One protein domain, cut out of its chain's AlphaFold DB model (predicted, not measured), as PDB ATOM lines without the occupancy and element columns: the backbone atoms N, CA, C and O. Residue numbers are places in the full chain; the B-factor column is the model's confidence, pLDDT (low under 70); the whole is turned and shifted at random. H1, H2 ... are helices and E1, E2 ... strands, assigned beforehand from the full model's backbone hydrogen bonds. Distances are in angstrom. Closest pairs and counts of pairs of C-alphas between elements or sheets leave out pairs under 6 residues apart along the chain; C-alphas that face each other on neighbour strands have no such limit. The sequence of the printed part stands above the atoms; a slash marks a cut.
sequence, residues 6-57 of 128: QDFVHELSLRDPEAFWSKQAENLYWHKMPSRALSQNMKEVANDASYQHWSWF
ATOM      1  N   GLN A   6     213.003 215.707 187.343       91.81
ATOM      2  CA  GLN A   6     213.732 216.712 186.574       91.81
ATOM      3  C   GLN A   6     214.934 216.111 185.834       91.81
ATOM      4  O   GLN A   6     215.177 216.516 184.702       91.81
ATOM      5  N   ASP A   7     215.628 215.128 186.419       93.12
ATOM      6  CA  ASP A   7     216.785 214.474 185.788       93.12
ATOM      7  C   ASP A   7     216.348 213.763 184.505       93.12
ATOM      8  O   ASP A   7     216.924 213.962 183.438       93.12
ATOM      9  N   PHE A   8     215.242 213.018 184.584       90.88
ATOM     10  CA  PHE A   8     214.666 212.321 183.436       90.88
ATOM     11  C   PHE A   8     214.203 213.288 182.336       90.88
ATOM     12  O   PHE A   8     214.478 213.076 181.157       90.88
ATOM     13  N   VAL A   9     213.512 214.371 182.707       93.69
ATOM     14  CA  VAL A   9     213.057 215.391 181.747       93.69
ATOM     15  C   VAL A   9     214.248 216.092 181.087       93.69
ATOM     16  O   VAL A   9     214.232 216.314 179.875       93.69
ATOM     17  N   HIS A  10     215.291 216.403 181.858       93.81
ATOM     18  CA  HIS A  10     216.512 217.012 181.344       93.81
ATOM     19  C   HIS A  10     217.217 216.088 180.346       93.81
ATOM     20  O   HIS A  10     217.481 216.503 179.216       93.81
ATOM     21  N   GLU A  11     217.434 214.824 180.711       94.19
ATOM     22  CA  GLU A  11     218.018 213.817 179.822       94.19
ATOM     23  C   GLU A  11     217.223 213.666 178.518       94.19
ATOM     24  O   GLU A  11     217.812 213.638 177.434       94.19
ATOM     25  N   LEU A  12     215.887 213.632 178.591       91.38
ATOM     26  CA  LEU A  12     215.034 213.563 177.402       91.38
ATOM     27  C   LEU A  12     215.215 214.775 176.480       91.38
ATOM     28  O   LEU A  12     215.333 214.593 175.268       91.38
ATOM     29  N   SER A  13     215.276 215.985 177.045       94.31
ATOM     30  CA  SER A  13     215.465 217.220 176.271       94.31
ATOM     31  C   SER A  13     216.817 217.304 175.561       94.31
ATOM     32  O   SER A  13     216.921 217.966 174.530       94.31
ATOM     33  N   LEU A  14     217.846 216.626 176.083       94.00
ATOM     34  CA  LEU A  14     219.173 216.570 175.468       94.00
ATOM     35  C   LEU A  14     219.294 215.445 174.436       94.00
ATOM     36  O   LEU A  14     219.956 215.620 173.416       94.00
ATOM     37  N   ARG A  15     218.678 214.287 174.703       95.25
ATOM     38  CA  ARG A  15     218.802 213.100 173.846       95.25
ATOM     39  C   ARG A  15     218.078 213.261 172.511       95.25
ATOM     40  O   ARG A  15     218.602 212.833 171.490       95.25
ATOM     41  N   ASP A  16     216.878 213.836 172.533       93.81
ATOM     42  CA  ASP A  16     216.083 214.114 171.335       93.81
ATOM     43  C   ASP A  16     215.345 215.455 171.501       93.81
ATOM     44  O   ASP A  16     214.161 215.485 171.858       93.81
ATOM     45  N   PRO A  17     216.048 216.586 171.298       93.50
ATOM     46  CA  PRO A  17     215.466 217.910 171.485       93.50
ATOM     47  C   PRO A  17     214.297 218.160 170.528       93.50
ATOM     48  O   PRO A  17     213.353 218.854 170.897       93.50
ATOM     49  N   GLU A  18     214.325 217.585 169.325       94.31
ATOM     50  CA  GLU A  18     213.270 217.791 168.336       94.31
ATOM     51  C   GLU A  18     211.952 217.175 168.797       94.31
ATOM     52  O   GLU A  18     210.936 217.871 168.874       94.31
ATOM     53  N   ALA A  19     211.963 215.889 169.156       94.81
ATOM     54  CA  ALA A  19     210.765 215.219 169.646       94.81
ATOM     55  C   ALA A  19     210.286 215.834 170.969       94.81
ATOM     56  O   ALA A  19     209.085 216.039 171.164       94.81
ATOM     57  N   PHE A  20     211.224 216.172 171.862       96.12
ATOM     58  CA  PHE A  20     210.910 216.788 173.146       96.12
ATOM     59  C   PHE A  20     210.167 218.117 172.971       96.12
ATOM     60  O   PHE A  20     209.068 218.286 173.504       96.12
ATOM     61  N   TRP A  21     210.731 219.051 172.202       96.50
ATOM     62  CA  TRP A  21     210.146 220.381 172.031       96.50
ATOM     63  C   TRP A  21     208.921 220.382 171.122       96.50
ATOM     64  O   TRP A  21     208.002 221.164 171.370       96.50
ATOM     65  N   SER A  22     208.837 219.467 170.151       96.44
ATOM     66  CA  SER A  22     207.614 219.267 169.361       96.44
ATOM     67  C   SER A  22     206.443 218.879 170.259       96.44
ATOM     68  O   SER A  22     205.354 219.431 170.126       96.44
ATOM     69  N   LYS A  23     206.684 218.009 171.251       95.81
ATOM     70  CA  LYS A  23     205.656 217.649 172.230       95.81
ATOM     71  C   LYS A  23     205.256 218.831 173.112       95.81
ATOM     72  O   LYS A  23     204.075 219.006 173.396       95.81
ATOM     73  N   GLN A  24     206.216 219.655 173.538       95.75
ATOM     74  CA  GLN A  24     205.907 220.839 174.349       95.75
ATOM     75  C   GLN A  24     205.121 221.901 173.575       95.75
ATOM     76  O   GLN A  24     204.291 222.589 174.172       95.75
ATOM     77  N   ALA A  25     205.339 222.016 172.261       97.06
ATOM     78  CA  ALA A  25     204.616 222.954 171.410       97.06
ATOM     79  C   ALA A  25     203.100 222.695 171.403       97.06
ATOM     80  O   ALA A  25     202.335 223.646 171.269       97.06
ATOM     81  N   GLU A  26     202.650 221.456 171.628       96.31
ATOM     82  CA  GLU A  26     201.221 221.106 171.712       96.31
ATOM     83  C   GLU A  26     200.483 221.802 172.875       96.31
ATOM     84  O   GLU A  26     199.256 221.883 172.867       96.31
ATOM     85  N   ASN A  27     201.202 222.342 173.867       96.50
ATOM     86  CA  ASN A  27     200.603 223.096 174.980       96.50
ATOM     87  C   ASN A  27     200.182 224.529 174.593       96.50
ATOM     88  O   ASN A  27     199.557 225.251 175.386       96.50
ATOM     89  N   LEU A  28     200.553 224.974 173.394       97.12
ATOM     90  CA  LEU A  28     200.178 226.265 172.840       97.12
ATOM     91  C   LEU A  28     199.111 226.088 171.764       97.12
ATOM     92  O   LEU A  28     199.041 225.081 171.066       97.12
ATOM     93  N   TYR A  29     198.280 227.110 171.616       97.75
ATOM     94  CA  TYR A  29     197.405 227.227 170.469       97.75
ATOM     95  C   TYR A  29     198.193 227.801 169.291       97.75
ATOM     96  O   TYR A  29     198.670 228.939 169.349       97.75
ATOM     97  N   TRP A  30     198.271 227.025 168.215       98.12
ATOM     98  CA  TRP A  30     198.861 227.427 166.945       98.12
ATOM     99  C   TRP A  30     197.759 227.661 165.915       98.12
ATOM    100  O   TRP A  30     196.845 226.853 165.778       98.12
ATOM    101  N   HIS A  31     197.862 228.749 165.154       97.06
ATOM    102  CA  HIS A  31     197.074 228.922 163.932       97.06
ATOM    103  C   HIS A  31     197.577 227.983 162.833       97.06
ATOM    104  O   HIS A  31     196.784 227.432 162.073       97.06
ATOM    105  N   LYS A  32     198.894 227.761 162.803       98.06
ATOM    106  CA  LYS A  32     199.558 226.751 161.987       98.06
ATOM    107  C   LYS A  32     200.611 226.061 162.841       98.06
ATOM    108  O   LYS A  32     201.551 226.711 163.294       98.06
ATOM    109  N   MET A  33     200.426 224.767 163.090       97.69
ATOM    110  CA  MET A  33     201.393 223.975 163.851       97.69
ATOM    111  C   MET A  33     202.724 223.928 163.081       97.69
ATOM    112  O   MET A  33     202.691 223.679 161.872       97.69
ATOM    113  N   PRO A  34     203.872 224.168 163.735       97.12
ATOM    114  CA  PRO A  34     205.168 224.040 163.088       97.12
ATOM    115  C   PRO A  34     205.421 222.581 162.693       97.12
ATOM    116  O   PRO A  34     205.087 221.664 163.444       97.12
ATOM    117  N   SER A  35     206.028 222.359 161.529       95.88
ATOM    118  CA  SER A  35     206.417 221.014 161.082       95.88
ATOM    119  C   SER A  35     207.620 220.467 161.846       95.88
ATOM    120  O   SER A  35     207.792 219.252 161.920       95.88
ATOM    121  N   ARG A  36     208.452 221.361 162.396       95.12
ATOM    122  CA  ARG A  36     209.647 221.036 163.179       95.12
ATOM    123  C   ARG A  36     209.828 221.989 164.349       95.12
ATOM    124  O   ARG A  36     209.582 223.190 164.215       95.12
ATOM    125  N   ALA A  37     210.311 221.479 165.477       96.06
ATOM    126  CA  ALA A  37     210.619 222.315 166.629       96.06
ATOM    127  C   ALA A  37     211.964 223.029 166.478       96.06
ATOM    128  O   ALA A  37     212.047 224.215 166.775       96.06
ATOM    129  N   LEU A  38     212.985 222.341 165.973       94.25
ATOM    130  CA  LEU A  38     214.369 222.779 165.891       94.25
ATOM    131  C   LEU A  38     214.979 222.448 164.523       94.25
ATOM    132  O   LEU A  38     215.104 221.290 164.113       94.25
ATOM    133  N   SER A  39     215.472 223.491 163.864       91.62
ATOM    134  CA  SER A  39     216.305 223.401 162.667       91.62
ATOM    135  C   SER A  39     217.687 223.972 162.964       91.62
ATOM    136  O   SER A  39     217.808 225.065 163.522       91.62
ATOM    137  N   GLN A  40     218.732 223.236 162.587       90.69
ATOM    138  CA  GLN A  40     220.121 223.676 162.696       90.69
ATOM    139  C   GLN A  40     220.701 223.849 161.302       90.69
ATOM    140  O   GLN A  40     220.767 222.890 160.535       90.69
ATOM    141  N   ASN A  41     221.128 225.066 160.991       88.75
ATOM    142  CA  ASN A  41     221.634 225.424 159.673       88.75
ATOM    143  C   ASN A  41     222.912 226.253 159.837       88.75
ATOM    144  O   ASN A  41     223.068 226.958 160.834       88.75
ATOM    145  N   MET A  42     223.805 226.228 158.851       90.19
ATOM    146  CA  MET A  42     224.873 227.227 158.773       90.19
ATOM    147  C   MET A  42     224.302 228.504 158.169       90.19
ATOM    148  O   MET A  42     223.652 228.455 157.124       90.19
ATOM    149  N   LYS A  43     224.517 229.640 158.833       87.69
ATOM    150  CA  LYS A  43     224.134 230.949 158.306       87.69
ATOM    151  C   LYS A  43     225.385 231.713 157.902       87.69
ATOM    152  O   LYS A  43     226.273 231.936 158.723       87.69
ATOM    153  N   GLU A  44     225.431 232.094 156.634       88.12
ATOM    154  CA  GLU A  44     226.471 232.962 156.091       88.12
ATOM    155  C   GLU A  44     226.191 234.418 156.479       88.12
ATOM    156  O   GLU A  44     225.043 234.875 156.520       88.12
ATOM    157  N   VAL A  45     227.255 235.139 156.804       86.12
ATOM    158  CA  VAL A  45     227.260 236.566 157.136       86.12
ATOM    159  C   VAL A  45     228.356 237.260 156.335       86.12
ATOM    160  O   VAL A  45     229.163 236.615 155.671       86.12
ATOM    161  N   ALA A  46     228.358 238.594 156.361       84.44
ATOM    162  CA  ALA A  46     229.339 239.393 155.638       84.44
ATOM    163  C   ALA A  46     230.787 238.941 155.930       84.44
ATOM    164  O   ALA A  46     231.105 238.556 157.055       84.44
ATOM    165  N   ASN A  47     231.650 239.069 154.916       82.81
ATOM    166  CA  ASN A  47     233.079 238.726 154.942       82.81
ATOM    167  C   ASN A  47     233.384 237.219 155.053       82.81
ATOM    168  O   ASN A  47     234.246 236.834 155.839       82.81
ATOM    169  N   ASP A  48     232.682 236.376 154.284       80.31
ATOM    170  CA  ASP A  48     232.902 234.917 154.203       80.31
ATOM    171  C   ASP A  48     232.861 234.188 155.561       80.31
ATOM    172  O   ASP A  48     233.400 233.093 155.736       80.31
ATOM    173  N   ALA A  49     232.201 234.793 156.548       84.88
ATOM    174  CA  ALA A  49     232.014 234.200 157.857       84.88
ATOM    175  C   ALA A  49     230.740 233.348 157.859       84.88
ATOM    176  O   ALA A  49     229.697 233.743 157.337       84.88
ATOM    177  N   SER A  50     230.805 232.183 158.496       86.81
ATOM    178  CA  SER A  50     229.637 231.337 158.724       86.81
ATOM    179  C   SER A  50     229.579 230.906 160.184       86.81
ATOM    180  O   SER A  50     230.609 230.699 160.829       86.81
ATOM    181  N   TYR A  51     228.369 230.813 160.732       89.31
ATOM    182  CA  TYR A  51     228.147 230.346 162.100       89.31
ATOM    183  C   TYR A  51     226.954 229.397 162.170       89.31
ATOM    184  O   TYR A  51     226.044 229.439 161.336       89.31
ATOM    185  N   GLN A  52     226.962 228.537 163.189       91.31
ATOM    186  CA  GLN A  52     225.853 227.637 163.467       91.31
ATOM    187  C   GLN A  52     224.650 228.451 163.946       91.31
ATOM    188  O   GLN A  52     224.738 229.218 164.904       91.31
ATOM    189  N   HIS A  53     223.526 228.301 163.258       91.69
ATOM    190  CA  HIS A  53     222.290 229.002 163.551       91.69
ATOM    191  C   HIS A  53     221.195 227.998 163.894       91.69
ATOM    192  O   HIS A  53     220.929 227.054 163.149       91.69
ATOM    193  N   TRP A  54     220.537 228.242 165.022       92.31
ATOM    194  CA  TRP A  54     219.384 227.482 165.475       92.31
ATOM    195  C   TRP A  54     218.133 228.300 165.216       92.31
ATOM    196  O   TRP A  54     218.044 229.463 165.614       92.31
ATOM    197  N   SER A  55     217.156 227.683 164.572       92.94
ATOM    198  CA  SER A  55     215.836 228.263 164.399       92.94
ATOM    199  C   SER A  55     214.795 227.358 165.030       92.94
ATOM    200  O   SER A  55     214.843 226.141 164.859       92.94
ATOM    201  N   TRP A  56     213.844 227.977 165.719       95.62
ATOM    202  CA  TRP A  56     212.786 227.279 166.429       95.62
ATOM    203  C   TRP A  56     211.440 227.533 165.758       95.62
ATOM    204  O   TRP A  56     211.136 228.682 165.443       95.62
ATOM    205  N   PHE A  57     210.656 226.474 165.538       96.56
ATOM    206  CA  PHE A  57     209.270 226.542 165.048       96.56
ATOM    207  C   PHE A  57     209.085 227.394 163.772       96.56
ATOM    208  O   PHE A  57     208.129 228.159 163.665       96.56
TER     209      PHE A  57
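This is residues 6 to 57 of the 128 residues of the protein "ACAS_N domain-containing protein" of Talaromyces amestolkiae (UniProt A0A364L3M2). Two short helices, H1 and H2, meet at a corner by their link, and a two-stranded hairpin, E1 and E2, runs away from H2 as a long arm that makes much of the length. Between H2 and E1 the chain makes a wide loop, whose residues 27 to 32 stand free. The printed part has 52 residues, with two named helices and two named strands that follow along the chain as H1, H2, E1, E2; the sheet, E1 - E2, is antiparallel, and the class is mixed, helices and strands. The whole is only just loose, close to extended, with a radius of gyration of the C-alphas of 14.4 A, and its flat outline spans 42 by 32 by 13 A.

Start with H1, residues 6 to 15, and go on to H2, residues 17 to 25: they only just touch, with 3 pairs of C-alphas within 8 A, and only at the corner. Their closest C-alphas are those of Ser 13 and Phe 20, 5.5 A apart; the helices run opposite ways at a steep tilt of 61 degrees. In both, every O i to N i+4 pair is within hydrogen-bond range. Next look at E1, residues 38 to 45: its closest C-alpha to H2 is that of Leu 38, 5.7 A from that of Glu 18. E1 forms a hairpin with E2, residues 49 to 56, antiparallel at 152 degrees; N 41 and O 53 are 2.9 A apart and N 53 and O 41 2.8 A, within hydrogen-bond range. H1 is apart from both strands, and H2 is apart from E2.

Find C-alpha 6 at (213.732, 216.712, 186.574); from there H1 runs 14.2 A to C-alpha 15. H2 covers 12.0 A. E1 begins at C-alpha 38, (214.369, 222.779, 165.891), and runs 20.8 A; E2 runs 22.2 A to C-alpha 56 at (212.786, 227.279, 166.429).

The two C-alphas farthest apart are those of Gln 6 and Asn 47, at 43.1 A. The printed part has no cut; the link from H2 to E1, 12 residues, is long, and the other two are tight. No printed residue is under 70 in pLDDT.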